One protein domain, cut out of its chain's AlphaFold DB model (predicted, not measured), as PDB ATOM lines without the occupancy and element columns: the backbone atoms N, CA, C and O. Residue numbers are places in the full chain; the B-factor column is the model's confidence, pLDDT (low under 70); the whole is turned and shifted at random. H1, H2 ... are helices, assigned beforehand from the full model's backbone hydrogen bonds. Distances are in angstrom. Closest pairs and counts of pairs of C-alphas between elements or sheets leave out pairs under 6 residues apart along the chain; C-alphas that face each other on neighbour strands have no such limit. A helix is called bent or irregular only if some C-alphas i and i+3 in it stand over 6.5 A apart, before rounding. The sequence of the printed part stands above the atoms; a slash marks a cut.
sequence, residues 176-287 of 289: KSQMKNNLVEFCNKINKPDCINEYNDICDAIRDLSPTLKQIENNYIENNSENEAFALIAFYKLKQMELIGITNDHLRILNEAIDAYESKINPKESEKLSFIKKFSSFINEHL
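What this domain is: This is residues 176 to 287 of the 289 residues of an uncharacterized protein of Piromyces finnis (UniProt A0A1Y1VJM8). Two helical hairpins, H4 with H5 and H6 with H7, make the larger part of the domain, and H6 crosses over H4 and H5 nearly at right angles. The short H3 packs on H7, while H1 and the very short H2 sit together at one end of the longest axis, away from the turn between H4 and H5. The printed part has 112 residues, with seven named helices in the order H1 to H7 and no named strand; the class is all helix. It is compact, with a radius of gyration of the C-alphas of 13.3 A, and spans 37 by 30 by 22 A.

How they stand to each other: H1, residues 176 to 189, touches H2, residues 195 to 198, with residues 183 to 187 alone; the closest C-alphas, of Val 184 and Ile 196, are 6.1 A apart. H1 and H3, residues 202 to 208, only just touch, with 3 pairs of C-alphas within 8 A, the closest being Met 179 and Cys 203 at 6.6 A. H4, residues 210 to 223, and H5, residues 225 to 240, form a helical hairpin at a shallow tilt of 13 degrees, opposite ways, closest at the C-alphas of Ile 221 and Glu 228, 5.0 A. H6, residues 248 to 264, is about perpendicular to H5 at 88 degrees, and they touch, closest at the C-alphas of Ala 234 and His 250, 5.0 A. H6 also touches H4, about perpendicular at 79 degrees, with the C-alphas of Tyr 220 and Ala 257 closest at 5.7 A. H6 and H7, residues 267 to 285, form a second helical hairpin at a shallow tilt of 15 degrees, opposite ways, closest at the C-alphas of Asn 248 and Asn 284, 6.0 A. H7 touches H3 with residues 272 to 279 alone, at a steep tilt of 39 degrees, opposite ways; the C-alphas of Ala 205 and Lys 272 are closest at 5.7 A. H7 is apart from H4 and H5. Every O i to N i+4 pair is within hydrogen-bond range in H1, H3, H4 and H7, against 10 of 12 in H5 and 11 of 13 in H6; H2 is too short for such a pair.

Where its parts are: H1 begins at C-alpha 176, (-35.042, -93.264, 17.019), and is 19.9 A long. H2 and H3 have 4 and 7 residues. H4 is 20.0 A long and ends at C-alpha 223, (-56.390, -113.500, 27.462). H5 is 23.0 A long and irregular, with C-alphas 226 and 229 7.8 A apart. H6 is 26.6 A long and only just irregular, with C-alphas 260 and 263 7.0 A apart. H7, the longest helix by residues, is 27.0 A long and ends at C-alpha 285, (-49.471, -106.377, 1.492).

The domain as a whole: The two C-alphas farthest apart are those of Pro 193 and Asn 223, 38.2 A. The printed part has no cut. No link is long; the link from H5 to H6 is short, and the others are tight. The mean pLDDT of the printed part is 85.2, and residues 262 to 265 are under 70.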
ATOM      1  N   LYS A 176     -34.059 -93.690  18.046       82.00
ATOM      2  CA  LYS A 176     -35.042 -93.264  17.019       82.00
ATOM      3  C   LYS A 176     -34.419 -93.243  15.632       82.00
ATOM      4  O   LYS A 176     -35.063 -93.594  14.652       82.00
ATOM      5  N   SER A 177     -33.169 -92.793  15.568       84.06
ATOM      6  CA  SER A 177     -32.362 -92.793  14.354       84.06
ATOM      7  C   SER A 177     -32.255 -94.195  13.764       84.06
ATOM      8  O   SER A 177     -32.422 -94.352  12.562       84.06
ATOM      9  N   GLN A 178     -32.065 -95.213  14.607       86.06
ATOM     10  CA  GLN A 178     -32.001 -96.601  14.167       86.06
ATOM     11  C   GLN A 178     -33.365 -97.107  13.684       86.06
ATOM     12  O   GLN A 178     -33.433 -97.668  12.603       86.06
ATOM     13  N   MET A 179     -34.464 -96.803  14.388       87.19
ATOM     14  CA  MET A 179     -35.816 -97.137  13.899       87.19
ATOM     15  C   MET A 179     -36.099 -96.529  12.516       87.19
ATOM     16  O   MET A 179     -36.661 -97.189  11.647       87.19
ATOM     17  N   LYS A 180     -35.683 -95.275  12.291       88.44
ATOM     18  CA  LYS A 180     -35.821 -94.621  10.983       88.44
ATOM     19  C   LYS A 180     -34.967 -95.290   9.915       88.44
ATOM     20  O   LYS A 180     -35.452 -95.483   8.808       88.44
ATOM     21  N   ASN A 181     -33.731 -95.660  10.240       90.44
ATOM     22  CA  ASN A 181     -32.876 -96.401   9.316       90.44
ATOM     23  C   ASN A 181     -33.513 -97.745   8.937       90.44
ATOM     24  O   ASN A 181     -33.568 -98.061   7.754       90.44
ATOM     25  N   ASN A 182     -34.079 -98.468   9.907       90.31
ATOM     26  CA  ASN A 182     -34.768 -99.735   9.664       90.31
ATOM     27  C   ASN A 182     -36.012 -99.549   8.771       90.31
ATOM     28  O   ASN A 182     -36.237-100.338   7.856       90.31
ATOM     29  N   LEU A 183     -36.789 -98.471   8.968       91.00
ATOM     30  CA  LEU A 183     -37.910 -98.123   8.082       91.00
ATOM     31  C   LEU A 183     -37.439 -97.855   6.646       91.00
ATOM     32  O   LEU A 183     -38.051 -98.335   5.693       91.00
ATOM     33  N   VAL A 184     -36.356 -97.089   6.487       91.31
ATOM     34  CA  VAL A 184     -35.765 -96.781   5.177       91.31
ATOM     35  C   VAL A 184     -35.281 -98.060   4.499       91.31
ATOM     36  O   VAL A 184     -35.568 -98.273   3.324       91.31
ATOM     37  N   GLU A 185     -34.584 -98.925   5.232       91.25
ATOM     38  CA  GLU A 185     -34.114-100.214   4.730       91.25
ATOM     39  C   GLU A 185     -35.279-101.095   4.269       91.25
ATOM     40  O   GLU A 185     -35.250-101.612   3.151       91.25
ATOM     41  N   PHE A 186     -36.339-101.196   5.076       90.88
ATOM     42  CA  PHE A 186     -37.547-101.929   4.714       90.88
ATOM     43  C   PHE A 186     -38.207-101.361   3.448       90.88
ATOM     44  O   PHE A 186     -38.383-102.104   2.482       90.88
ATOM     45  N   CYS A 187     -38.504-100.054   3.408       90.38
ATOM     46  CA  CYS A 187     -39.116 -99.385   2.250       90.38
ATOM     47  C   CYS A 187     -38.272 -99.559   0.970       90.38
ATOM     48  O   CYS A 187     -38.822 -99.761  -0.116       90.38
ATOM     49  N   ASN A 188     -36.939 -99.528   1.082       89.81
ATOM     50  CA  ASN A 188     -36.038 -99.788  -0.041       89.81
ATOM     51  C   ASN A 188     -36.098-101.250  -0.499       89.81
ATOM     52  O   ASN A 188     -36.156-101.508  -1.700       89.81
ATOM     53  N   LYS A 189     -36.125-102.206   0.436       88.94
ATOM     54  CA  LYS A 189     -36.173-103.644   0.134       88.94
ATOM     55  C   LYS A 189     -37.439-104.041  -0.627       88.94
ATOM     56  O   LYS A 189     -37.367-104.876  -1.522       88.94
ATOM     57  N   ILE A 190     -38.572-103.407  -0.322       88.50
ATOM     58  CA  ILE A 190     -39.850-103.627  -1.022       88.50
ATOM     59  C   ILE A 190     -40.031-102.729  -2.264       88.50
ATOM     60  O   ILE A 190     -41.116-102.687  -2.841       88.50
ATOM     61  N   ASN A 191     -38.990-102.000  -2.689       87.31
ATOM     62  CA  ASN A 191     -39.010-101.070  -3.826       87.31
ATOM     63  C   ASN A 191     -40.109 -99.987  -3.741       87.31
ATOM     64  O   ASN A 191     -40.712 -99.610  -4.749       87.31
ATOM     65  N   LYS A 192     -40.369 -99.460  -2.537       87.12
ATOM     66  CA  LYS A 192     -41.351 -98.391  -2.273       87.12
ATOM     67  C   LYS A 192     -40.714 -97.213  -1.520       87.12
ATOM     68  O   LYS A 192     -41.153 -96.884  -0.429       87.12
ATOM     69  N   PRO A 193     -39.706 -96.512  -2.063       85.88
ATOM     70  CA  PRO A 193     -39.038 -95.426  -1.333       85.88
ATOM     71  C   PRO A 193     -39.990 -94.291  -0.907       85.88
ATOM     72  O   PRO A 193     -39.782 -93.665   0.130       85.88
ATOM     73  N   ASP A 194     -41.082 -94.068  -1.644       84.50
ATOM     74  CA  ASP A 194     -42.084 -93.051  -1.308       84.50
ATOM     75  C   ASP A 194     -42.812 -93.333   0.024       84.50
ATOM     76  O   ASP A 194     -43.282 -92.389   0.669       84.50
ATOM     77  N   CYS A 195     -42.838 -94.594   0.500       86.31
ATOM     78  CA  CYS A 195     -43.448 -94.941   1.792       86.31
ATOM     79  C   CYS A 195     -42.717 -94.347   2.994       86.31
ATOM     80  O   CYS A 195     -43.320 -94.176   4.054       86.31
ATOM     81  N   ILE A 196     -41.450 -93.961   2.831       88.06
ATOM     82  CA  ILE A 196     -40.661 -93.335   3.896       88.06
ATOM     83  C   ILE A 196     -41.316 -92.021   4.335       88.06
ATOM     84  O   ILE A 196     -41.373 -91.735   5.528       88.06
ATOM     85  N   ASN A 197     -41.837 -91.239   3.385       86.44
ATOM     86  CA  ASN A 197     -42.490 -89.967   3.686       86.44
ATOM     87  C   ASN A 197     -43.886 -90.174   4.281       86.44
ATOM     88  O   ASN A 197     -44.247 -89.475   5.224       86.44
ATOM     89  N   GLU A 198     -44.648 -91.143   3.763       88.00
ATOM     90  CA  GLU A 198     -45.986 -91.478   4.273       88.00
ATOM     91  C   GLU A 198     -45.939 -91.971   5.726       88.00
ATOM     92  O   GLU A 198     -46.782 -91.594   6.536       88.00
ATOM     93  N   TYR A 199     -44.925 -92.769   6.070       90.62
ATOM     94  CA  TYR A 199     -44.767 -93.368   7.393       90.62
ATOM     95  C   TYR A 199     -43.647 -92.733   8.225       90.62
ATOM     96  O   TYR A 199     -43.230 -93.312   9.220       90.62
ATOM     97  N   ASN A 200     -43.171 -91.528   7.900       85.00
ATOM     98  CA  ASN A 200     -42.084 -90.874   8.651       85.00
ATOM     99  C   ASN A 200     -42.409 -90.715  10.152       85.00
ATOM    100  O   ASN A 200     -41.532 -90.861  11.010       85.00
ATOM    101  N   ASP A 201     -43.684 -90.471  10.459       89.44
ATOM    102  CA  ASP A 201     -44.173 -90.252  11.820       89.44
ATOM    103  C   ASP A 201     -44.517 -91.562  12.547       89.44
ATOM    104  O   ASP A 201     -44.856 -91.542  13.731       89.44
ATOM    105  N   ILE A 202     -44.393 -92.727  11.895       92.06
ATOM    106  CA  ILE A 202     -44.747 -94.015  12.513       92.06
ATOM    107  C   ILE A 202     -43.849 -94.327  13.711       92.06
ATOM    108  O   ILE A 202     -44.311 -94.821  14.736       92.06
ATOM    109  N   CYS A 203     -42.567 -93.968  13.615       88.19
ATOM    110  CA  CYS A 203     -41.610 -94.140  14.702       88.19
ATOM    111  C   CYS A 203     -41.998 -93.298  15.925       88.19
ATOM    112  O   CYS A 203     -41.771 -93.722  17.056       88.19
ATOM    113  N   ASP A 204     -42.578 -92.116  15.699       87.06
ATOM    114  CA  ASP A 204     -43.068 -91.244  16.766       87.06
ATOM    115  C   ASP A 204     -44.375 -91.768  17.351       87.06
ATOM    116  O   ASP A 204     -44.494 -91.871  18.569       87.06
ATOM    117  N   ALA A 205     -45.304 -92.217  16.506       88.12
ATOM    118  CA  ALA A 205     -46.535 -92.858  16.956       88.12
ATOM    119  C   ALA A 205     -46.257 -94.076  17.855       88.12
ATOM    120  O   ALA A 205     -46.841 -94.186  18.931       88.12
ATOM    121  N   ILE A 206     -45.324 -94.951  17.459       88.06
ATOM    122  CA  ILE A 206     -44.938 -96.148  18.222       88.06
ATOM    123  C   ILE A 206     -44.267 -95.783  19.549       88.06
ATOM    124  O   ILE A 206     -44.532 -96.417  20.568       88.06
ATOM    125  N   ARG A 207     -43.400 -94.765  19.563       85.31
ATOM    126  CA  ARG A 207     -42.721 -94.317  20.789       85.31
ATOM    127  C   ARG A 207     -43.685 -93.675  21.772       85.31
ATOM    128  O   ARG A 207     -43.668 -94.037  22.946       85.31
ATOM    129  N   ASP A 208     -44.531 -92.776  21.285       84.88
ATOM    130  CA  ASP A 208     -45.528 -92.085  22.098       84.88
ATOM    131  C   ASP A 208     -46.529 -93.070  22.702       84.88
ATOM    132  O   ASP A 208     -46.912 -92.938  23.862       84.88
ATOM    133  N   LEU A 209     -46.921 -94.085  21.928       85.75
ATOM    134  CA  LEU A 209     -47.813 -95.143  22.380       85.75
ATOM    135  C   LEU A 209     -47.083 -96.315  23.035       85.75
ATOM    136  O   LEU A 209     -47.734 -97.301  23.350       85.75
ATOM    137  N   SER A 210     -45.771 -96.260  23.276       82.31
ATOM    138  CA  SER A 210     -45.033 -97.403  23.838       82.31
ATOM    139  C   SER A 210     -45.645 -97.938  25.149       82.31
ATOM    140  O   SER A 210     -45.815 -99.160  25.259       82.31
ATOM    141  N   PRO A 211     -46.082 -97.083  26.106       82.94
ATOM    142  CA  PRO A 211     -46.795 -97.548  27.298       82.94
ATOM    143  C   PRO A 211     -48.132 -98.222  26.962       82.94
ATOM    144  O   PRO A 211     -48.417 -99.306  27.469       82.94
ATOM    145  N   THR A 212     -48.924 -97.620  26.072       85.50
ATOM    146  CA  THR A 212     -50.226 -98.137  25.627       85.50
ATOM    147  C   THR A 212     -50.074 -99.468  24.893       85.50
ATOM    148  O   THR A 212     -50.725-100.442  25.246       85.50
ATOM    149  N   LEU A 213     -49.145 -99.564  23.944       85.19
ATOM    150  CA  LEU A 213     -48.808-100.795  23.229       85.19
ATOM    151  C   LEU A 213     -48.355-101.889  24.195       85.19
ATOM    152  O   LEU A 213     -48.726-103.040  24.007       85.19
ATOM    153  N   LYS A 214     -47.607-101.552  25.257       84.69
ATOM    154  CA  LYS A 214     -47.249-102.537  26.288       84.69
ATOM    155  C   LYS A 214     -48.466-103.009  27.088       84.69
ATOM    156  O   LYS A 214     -48.525-104.179  27.453       84.69
ATOM    157  N   GLN A 215     -49.437-102.139  27.362       84.25
ATOM    158  CA  GLN A 215     -50.699-102.551  27.986       84.25
ATOM    159  C   GLN A 215     -51.518-103.455  27.060       84.25
ATOM    160  O   GLN A 215     -52.021-104.476  27.519       84.25
ATOM    161  N   ILE A 216     -51.613-103.114  25.772       85.69
ATOM    162  CA  ILE A 216     -52.293-103.923  24.751       85.69
ATOM    163  C   ILE A 216     -51.663-105.316  24.667       85.69
ATOM    164  O   ILE A 216     -52.368-106.312  24.789       85.69
ATOM    165  N   GLU A 217     -50.337-105.371  24.525       86.31
ATOM    166  CA  GLU A 217     -49.535-106.598  24.509       86.31
ATOM    167  C   GLU A 217     -49.834-107.463  25.742       86.31
ATOM    168  O   GLU A 217     -50.248-108.611  25.613       86.31
ATOM    169  N   ASN A 218     -49.713-106.890  26.944       83.88
ATOM    170  CA  ASN A 218     -49.957-107.605  28.196       83.88
ATOM    171  C   ASN A 218     -51.392-108.145  28.294       83.88
ATOM    172  O   ASN A 218     -51.584-109.293  28.681       83.88
ATOM    173  N   ASN A 219     -52.388-107.324  27.953       84.94
ATOM    174  CA  ASN A 219     -53.792-107.720  28.017       84.94
ATOM    175  C   ASN A 219     -54.101-108.824  27.002       84.94
ATOM    176  O   ASN A 219     -54.864-109.735  27.308       84.94
ATOM    177  N   TYR A 220     -53.533-108.755  25.796       85.50
ATOM    178  CA  TYR A 220     -53.751-109.785  24.788       85.50
ATOM    179  C   TYR A 220     -53.122-111.113  25.211       85.50
ATOM    180  O   TYR A 220     -53.806-112.130  25.149       85.50
ATOM    181  N   ILE A 221     -51.880-111.095  25.710       79.62
ATOM    182  CA  ILE A 221     -51.174-112.287  26.208       79.62
ATOM    183  C   ILE A 221     -51.950-112.956  27.347       79.62
ATOM    184  O   ILE A 221     -52.164-114.165  27.321       79.62
ATOM    185  N   GLU A 222     -52.430-112.176  28.321       80.12
ATOM    186  CA  GLU A 222     -53.195-112.707  29.459       80.12
ATOM    187  C   GLU A 222     -54.497-113.404  29.037       80.12
ATOM    188  O   GLU A 222     -54.930-114.341  29.705       80.12
ATOM    189  N   ASN A 223     -55.116-112.962  27.940       79.00
ATOM    190  CA  ASN A 223     -56.390-113.500  27.462       79.00
ATOM    191  C   ASN A 223     -56.242-114.533  26.329       79.00
ATOM    192  O   ASN A 223     -57.179-115.290  26.090       79.00
ATOM    193  N   ASN A 224     -55.099-114.574  25.637       81.31
ATOM    194  CA  ASN A 224     -54.851-115.422  24.466       81.31
ATOM    195  C   ASN A 224     -53.453-116.054  24.538       81.31
ATOM    196  O   ASN A 224     -52.603-115.815  23.679       81.31
ATOM    197  N   SER A 225     -53.217-116.880  25.560       71.56
ATOM    198  CA  SER A 225     -51.910-117.505  25.814       71.56
ATOM    199  C   SER A 225     -51.391-118.363  24.653       71.56
ATOM    200  O   SER A 225     -50.187-118.471  24.465       71.56
ATOM    201  N   GLU A 226     -52.277-118.946  23.837       73.31
ATOM    202  CA  GLU A 226     -51.883-119.735  22.653       73.31
ATOM    203  C   GLU A 226     -51.168-118.894  21.583       73.31
ATOM    204  O   GLU A 226     -50.362-119.414  20.819       73.31
ATOM    205  N   ASN A 227     -51.438-117.588  21.548       75.06
ATOM    206  CA  ASN A 227     -50.873-116.642  20.588       75.06
ATOM    207  C   ASN A 227     -49.816-115.724  21.226       75.06
ATOM    208  O   ASN A 227     -49.414-114.731  20.615       75.06
ATOM    209  N   GLU A 228     -49.373-116.025  22.452       78.62
ATOM    210  CA  GLU A 228     -48.446-115.185  23.218       78.62
ATOM    211  C   GLU A 228     -47.157-114.910  22.442       78.62
ATOM    212  O   GLU A 228     -46.747-113.758  22.317       78.62
ATOM    213  N   ALA A 229     -46.546-115.950  21.874       74.88
ATOM    214  CA  ALA A 229     -45.263-115.822  21.200       74.88
ATOM    215  C   ALA A 229     -45.356-114.903  19.970       74.88
ATOM    216  O   ALA A 229     -44.567-113.971  19.810       74.88
ATOM    217  N   PHE A 230     -46.387-115.093  19.151       79.12
ATOM    218  CA  PHE A 230     -46.661-114.234  18.005       79.12
ATOM    219  C   PHE A 230     -46.995-112.796  18.410       79.12
ATOM    220  O   PHE A 230     -46.552-111.864  17.736       79.12
ATOM    221  N   ALA A 231     -47.725-112.595  19.513       81.06
ATOM    222  CA  ALA A 231     -47.985-111.264  20.051       81.06
ATOM    223  C   ALA A 231     -46.674-110.579  20.454       81.06
ATOM    224  O   ALA A 231     -46.392-109.475  19.987       81.06
ATOM    225  N   LEU A 232     -45.837-111.248  21.252       79.31
ATOM    226  CA  LEU A 232     -44.532-110.732  21.668       79.31
ATOM    227  C   LEU A 232     -43.695-110.331  20.448       79.31
ATOM    228  O   LEU A 232     -43.263-109.180  20.353       79.31
ATOM    229  N   ILE A 233     -43.534-111.234  19.478       80.44
ATOM    230  CA  ILE A 233     -42.756-110.974  18.262       80.44
ATOM    231  C   ILE A 233     -43.299-109.754  17.517       80.44
ATOM    232  O   ILE A 233     -42.530-108.850  17.185       80.44
ATOM    233  N   ALA A 234     -44.612-109.686  17.293       86.12
ATOM    234  CA  ALA A 234     -45.226-108.580  16.570       86.12
ATOM    235  C   ALA A 234     -44.984-107.230  17.264       86.12
ATOM    236  O   ALA A 234     -44.570-106.265  16.617       86.12
ATOM    237  N   PHE A 235     -45.183-107.159  18.585       87.06
ATOM    238  CA  PHE A 235     -44.991-105.926  19.350       87.06
ATOM    239  C   PHE A 235     -43.519-105.503  19.428       87.06
ATOM    240  O   PHE A 235     -43.235-104.309  19.304       87.06
ATOM    241  N   TYR A 236     -42.575-106.433  19.606       84.75
ATOM    242  CA  TYR A 236     -41.149-106.092  19.667       84.75
ATOM    243  C   TYR A 236     -40.586-105.689  18.301       84.75
ATOM    244  O   TYR A 236     -39.960-104.631  18.198       84.75
ATOM    245  N   LYS A 237     -40.889-106.450  17.241       86.44
ATOM    246  CA  LYS A 237     -40.469-106.122  15.869       86.44
ATOM    247  C   LYS A 237     -41.036-104.772  15.426       86.44
ATOM    248  O   LYS A 237     -40.307-103.962  14.855       86.44
ATOM    249  N   LEU A 238     -42.287-104.458  15.784       88.50
ATOM    250  CA  LEU A 238     -42.866-103.129  15.568       88.50
ATOM    251  C   LEU A 238     -42.125-102.038  16.363       88.50
ATOM    252  O   LEU A 238     -41.748-101.014  15.793       88.50
ATOM    253  N   LYS A 239     -41.879-102.247  17.665       85.25
ATOM    254  CA  LYS A 239     -41.185-101.280  18.543       85.25
ATOM    255  C   LYS A 239     -39.770-100.944  18.073       85.25
ATOM    256  O   LYS A 239     -39.314 -99.825  18.299       85.25
ATOM    257  N   GLN A 240     -39.094-101.882  17.418       85.38
ATOM    258  CA  GLN A 240     -37.757-101.695  16.851       85.38
ATOM    259  C   GLN A 240     -37.777-101.366  15.354       85.38
ATOM    260  O   GLN A 240     -36.730-101.103  14.765       85.38
ATOM    261  N   MET A 241     -38.949-101.347  14.716       88.00
ATOM    262  CA  MET A 241     -39.071-101.196  13.264       88.00
ATOM    263  C   MET A 241     -38.270-102.257  12.480       88.00
ATOM    264  O   MET A 241     -37.889-102.047  11.333       88.00
ATOM    265  N   GLU A 242     -38.001-103.410  13.091       87.38
ATOM    266  CA  GLU A 242     -37.300-104.532  12.470       87.38
ATOM    267  C   GLU A 242     -38.304-105.410  11.728       87.38
ATOM    268  O   GLU A 242     -38.722-106.461  12.195       87.38
ATOM    269  N   LEU A 243     -38.754-104.949  10.567       86.69
ATOM    270  CA  LEU A 243     -39.889-105.563   9.871       86.69
ATOM    271  C   LEU A 243     -39.500-106.767   9.003       86.69
ATOM    272  O   LEU A 243     -40.358-107.447   8.448       86.69
ATOM    273  N   ILE A 244     -38.206-107.047   8.863       80.62
ATOM    274  CA  ILE A 244     -37.727-108.219   8.130       80.62
ATOM    275  C   ILE A 244     -38.019-109.474   8.961       80.62
ATOM    276  O   ILE A 244     -37.638-109.553  10.126       80.62
ATOM    277  N   GLY A 245     -38.671-110.465   8.347       77.00
ATOM    278  CA  GLY A 245     -39.021-111.729   9.007       77.00
ATOM    279  C   GLY A 245     -40.333-111.692   9.796       77.00
ATOM    280  O   GLY A 245     -40.700-112.695  10.404       77.00
ATOM    281  N   ILE A 246     -41.071-110.575   9.778       84.75
ATOM    282  CA  ILE A 246     -42.445-110.549  10.288       84.75
ATOM    283  C   ILE A 246     -43.365-111.358   9.358       84.75
ATOM    284  O   ILE A 246     -43.153-111.391   8.148       84.75
ATOM    285  N   THR A 247     -44.366-112.042   9.913       86.38
ATOM    286  CA  THR A 247     -45.292-112.911   9.169       86.38
ATOM    287  C   THR A 247     -46.709-112.338   9.206       86.38
ATOM    288  O   THR A 247     -47.022-111.466  10.022       86.38
ATOM    289  N   ASN A 248     -47.594-112.856   8.350       88.50
ATOM    290  CA  ASN A 248     -49.003-112.454   8.336       88.50
ATOM    291  C   ASN A 248     -49.693-112.751   9.679       88.50
ATOM    292  O   ASN A 248     -50.529-111.966  10.121       88.50
ATOM    293  N   ASP A 249     -49.334-113.852  10.348       86.06
ATOM    294  CA  ASP A 249     -49.898-114.210  11.655       86.06
ATOM    295  C   ASP A 249     -49.455-113.234  12.755       86.06
ATOM    296  O   ASP A 249     -50.291-112.812  13.556       86.06
ATOM    297  N   HIS A 250     -48.190-112.784  12.745       88.50
ATOM    298  CA  HIS A 250     -47.715-111.731  13.655       88.50
ATOM    299  C   HIS A 250     -48.538-110.442  13.488       88.50
ATOM    300  O   HIS A 250     -49.012-109.862  14.466       88.50
ATOM    301  N   LEU A 251     -48.753-110.003  12.243       91.50
ATOM    302  CA  LEU A 251     -49.516-108.786  11.946       91.50
ATOM    303  C   LEU A 251     -51.010-108.935  12.263       91.50
ATOM    304  O   LEU A 251     -51.627-107.985  12.752       91.50
ATOM    305  N   ARG A 252     -51.591-110.121  12.028       92.12
ATOM    306  CA  ARG A 252     -52.976-110.427  12.408       92.12
ATOM    307  C   ARG A 252     -53.162-110.256  13.911       92.12
ATOM    308  O   ARG A 252     -54.061-109.531  14.326       92.12
ATOM    309  N   ILE A 253     -52.280-110.854  14.705       89.62
ATOM    310  CA  ILE A 253     -52.348-110.808  16.168       89.62
ATOM    311  C   ILE A 253     -52.147-109.388  16.700       89.62
ATOM    312  O   ILE A 253     -52.877-108.961  17.591       89.62
ATOM    313  N   LEU A 254     -51.226-108.616  16.115       92.19
ATOM    314  CA  LEU A 254     -51.073-107.196  16.437       92.19
ATOM    315  C   LEU A 254     -52.381-106.421  16.221       92.19
ATOM    316  O   LEU A 254     -52.801-105.662  17.094       92.19
ATOM    317  N   ASN A 255     -53.027-106.608  15.068       92.50
ATOM    318  CA  ASN A 255     -54.259-105.897  14.733       92.50
ATOM    319  C   ASN A 255     -55.428-106.323  15.636       92.50
ATOM    320  O   ASN A 255     -56.126-105.453  16.151       92.50
ATOM    321  N   GLU A 256     -55.587-107.625  15.897       91.19
ATOM    322  CA  GLU A 256     -56.583-108.157  16.839       91.19
ATOM    323  C   GLU A 256     -56.395-107.594  18.253       91.19
ATOM    324  O   GLU A 256     -57.364-107.222  18.918       91.19
ATOM    325  N   ALA A 257     -55.144-107.495  18.715       88.81
ATOM    326  CA  ALA A 257     -54.828-106.940  20.023       88.81
ATOM    327  C   ALA A 257     -55.215-105.456  20.120       88.81
ATOM    328  O   ALA A 257     -55.798-105.035  21.122       88.81
ATOM    329  N   ILE A 258     -54.940-104.668  19.074       90.69
ATOM    330  CA  ILE A 258     -55.346-103.257  19.014       90.69
ATOM    331  C   ILE A 258     -56.879-103.133  18.981       90.69
ATOM    332  O   ILE A 258     -57.432-102.340  19.743       90.69
ATOM    333  N   ASP A 259     -57.570-103.947  18.177       88.75
ATOM    334  CA  ASP A 259     -59.038-103.954  18.073       88.75
ATOM    335  C   ASP A 259     -59.719-104.257  19.411       88.75
ATOM    336  O   ASP A 259     -60.672-103.582  19.808       88.75
ATOM    337  N   ALA A 260     -59.200-105.236  20.154       83.19
ATOM    338  CA  ALA A 260     -59.708-105.578  21.479       83.19
ATOM    339  C   ALA A 260     -59.554-104.424  22.490       83.19
ATOM    340  O   ALA A 260     -60.350-104.296  23.427       83.19
ATOM    341  N   TYR A 261     -58.549-103.563  22.302       81.44
ATOM    342  CA  TYR A 261     -58.270-102.432  23.184       81.44
ATOM    343  C   TYR A 261     -59.079-101.166  22.840       81.44
ATOM    344  O   TYR A 261     -59.372-100.378  23.742       81.44
ATOM    345  N   GLU A 262     -59.518-100.984  21.585       68.12
ATOM    346  CA  GLU A 262     -60.188 -99.763  21.080       68.12
ATOM    347  C   GLU A 262     -61.493 -99.366  21.806       68.12
ATOM    348  O   GLU A 262     -61.971 -98.243  21.657       68.12
ATOM    349  N   SER A 263     -62.040-100.208  22.688       54.84
ATOM    350  CA  SER A 263     -63.297 -99.938  23.402       54.84
ATOM    351  C   SER A 263     -63.240 -98.866  24.513       54.84
ATOM    352  O   SER A 263     -64.289 -98.548  25.081       54.84
ATOM    353  N   LYS A 264     -62.069 -98.294  24.861       58.38
ATOM    354  CA  LYS A 264     -61.920 -97.393  26.039       58.38
ATOM    355  C   LYS A 264     -60.996 -96.166  25.879       58.38
ATOM    356  O   LYS A 264     -60.594 -95.585  26.886       58.38
ATOM    357  N   ILE A 265     -60.642 -95.754  24.663       65.25
ATOM    358  CA  ILE A 265     -59.457 -94.901  24.436       65.25
ATOM    359  C   ILE A 265     -59.790 -93.421  24.138       65.25
ATOM    360  O   ILE A 265     -60.830 -93.090  23.571       65.25
ATOM    361  N   ASN A 266     -58.866 -92.518  24.494       73.94
ATOM    362  CA  ASN A 266     -58.836 -91.113  24.070       73.94
ATOM    363  C   ASN A 266     -58.737 -90.982  22.525       73.94
ATOM    364  O   ASN A 266     -57.899 -91.654  21.921       73.94
ATOM    365  N   PRO A 267     -59.491 -90.071  21.874       77.12
ATOM    366  CA  PRO A 267     -59.447 -89.863  20.420       77.12
ATOM    367  C   PRO A 267     -58.040 -89.756  19.806       77.12
ATOM    368  O   PRO A 267     -57.787 -90.326  18.751       77.12
ATOM    369  N   LYS A 268     -57.094 -89.087  20.483       75.44
ATOM    370  CA  LYS A 268     -55.719 -88.916  19.969       75.44
ATOM    371  C   LYS A 268     -54.915 -90.215  19.914       75.44
ATOM    372  O   LYS A 268     -54.069 -90.385  19.042       75.44
ATOM    373  N   GLU A 269     -55.132 -91.105  20.874       82.12
ATOM    374  CA  GLU A 269     -54.479 -92.415  20.887       82.12
ATOM    375  C   GLU A 269     -55.129 -93.341  19.858       82.12
ATOM    376  O   GLU A 269     -54.418 -94.069  19.173       82.12
ATOM    377  N   SER A 270     -56.451 -93.241  19.673       84.25
ATOM    378  CA  SER A 270     -57.175 -93.967  18.623       84.25
ATOM    379  C   SER A 270     -56.673 -93.609  17.217       84.25
ATOM    380  O   SER A 270     -56.410 -94.510  16.425       84.25
ATOM    381  N   GLU A 271     -56.429 -92.328  16.915       86.75
ATOM    382  CA  GLU A 271     -55.843 -91.918  15.626       86.75
ATOM    383  C   GLU A 271     -54.453 -92.531  15.393       86.75
ATOM    384  O   GLU A 271     -54.168 -93.054  14.314       86.75
ATOM    385  N   LYS A 272     -53.587 -92.520  16.414       88.56
ATOM    386  CA  LYS A 272     -52.240 -93.102  16.321       88.56
ATOM    387  C   LYS A 272     -52.268 -94.630  16.217       88.56
ATOM    388  O   LYS A 272     -51.485 -95.192  15.456       88.56
ATOM    389  N   LEU A 273     -53.170 -95.306  16.929       89.88
ATOM    390  CA  LEU A 273     -53.373 -96.753  16.811       89.88
ATOM    391  C   LEU A 273     -53.921 -97.129  15.431       89.88
ATOM    392  O   LEU A 273     -53.433 -98.076  14.818       89.88
ATOM    393  N   SER A 274     -54.851 -96.339  14.891       90.12
ATOM    394  CA  SER A 274     -55.336 -96.491  13.518       90.12
ATOM    395  C   SER A 274     -54.204 -96.322  12.498       90.12
ATOM    396  O   SER A 274     -54.093 -97.107  11.556       90.12
ATOM    397  N   PHE A 275     -53.298 -95.363  12.718       91.75
ATOM    398  CA  PHE A 275     -52.109 -95.190  11.883       91.75
ATOM    399  C   PHE A 275     -51.149 -96.388  11.962       91.75
ATOM    400  O   PHE A 275     -50.662 -96.849  10.930       91.75
ATOM    401  N   ILE A 276     -50.943 -96.959  13.155       91.81
ATOM    402  CA  ILE A 276     -50.178 -98.204  13.340       91.81
ATOM    403  C   ILE A 276     -50.842 -99.376  12.611       91.81
ATOM    404  O   ILE A 276     -50.154-100.122  11.917       91.81
ATOM    405  N   LYS A 277     -52.169 -99.518  12.691       92.81
ATOM    406  CA  LYS A 277     -52.908-100.549  11.946       92.81
ATOM    407  C   LYS A 277     -52.795-100.361  10.436       92.81
ATOM    408  O   LYS A 277     -52.607-101.336   9.717       92.81
ATOM    409  N   LYS A 278     -52.853 -99.120   9.940       93.38
ATOM    410  CA  LYS A 278     -52.630 -98.820   8.516       93.38
ATOM    411  C   LYS A 278     -51.238 -99.275   8.073       93.38
ATOM    412  O   LYS A 278     -51.107 -99.920   7.037       93.38
ATOM    413  N   PHE A 279     -50.220 -98.986   8.881       93.94
ATOM    414  CA  PHE A 279     -48.855 -99.425   8.615       93.94
ATOM    415  C   PHE A 279     -48.704-100.953   8.675       93.94
ATOM    416  O   PHE A 279     -48.072-101.538   7.803       93.94
ATOM    417  N   SER A 280     -49.342-101.612   9.644       92.56
ATOM    418  CA  SER A 280     -49.422-103.077   9.737       92.56
ATOM    419  C   SER A 280     -50.010-103.692   8.460       92.56
ATOM    420  O   SER A 280     -49.404-104.583   7.864       92.56
ATOM    421  N   SER A 281     -51.133-103.162   7.966       91.62
ATOM    422  CA  SER A 281     -51.732-103.599   6.697       91.62
ATOM    423  C   SER A 281     -50.800-103.388   5.504       91.62
ATOM    424  O   SER A 281     -50.677-104.278   4.668       91.62
ATOM    425  N   PHE A 282     -50.102-102.252   5.451       91.88
ATOM    426  CA  PHE A 282     -49.109-101.981   4.411       91.88
ATOM    427  C   PHE A 282     -47.968-103.008   4.413       91.88
ATOM    428  O   PHE A 282     -47.591-103.504   3.356       91.88
ATOM    429  N   ILE A 283     -47.443-103.378   5.585       91.31
ATOM    430  CA  ILE A 283     -46.425-104.432   5.680       91.31
ATOM    431  C   ILE A 283     -46.993-105.748   5.142       91.31
ATOM    432  O   ILE A 283     -46.354-106.386   4.311       91.31
ATOM    433  N   ASN A 284     -48.205-106.119   5.567       89.44
ATOM    434  CA  ASN A 284     -48.865-107.367   5.179       89.44
ATOM    435  C   ASN A 284     -49.026-107.505   3.654       89.44
ATOM    436  O   ASN A 284     -48.781-108.574   3.099       89.44
ATOM    437  N   GLU A 285     -49.376-106.418   2.961       89.25
ATOM    438  CA  GLU A 285     -49.471-106.377   1.492       89.25
ATOM    439  C   GLU A 285     -48.138-106.692   0.791       89.25
ATOM    440  O   GLU A 285     -48.126-107.163  -0.348       89.25
ATOM    441  N   HIS A 286     -47.018-106.476   1.479       86.81
ATOM    442  CA  HIS A 286     -45.666-106.609   0.945       86.81
ATOM    443  C   HIS A 286     -44.873-107.793   1.518       86.81
ATOM    444  O   HIS A 286     -43.712-107.973   1.156       86.81
ATOM    445  N   LEU A 287     -45.488-108.655   2.337       78.31
ATOM    446  CA  LEU A 287     -44.851-109.873   2.863       78.31
ATOM    447  C   LEU A 287     -44.704-111.005   1.835       78.31
ATOM    448  O   LEU A 287     -43.968-111.958   2.070       78.31
TER     449      LEU A 287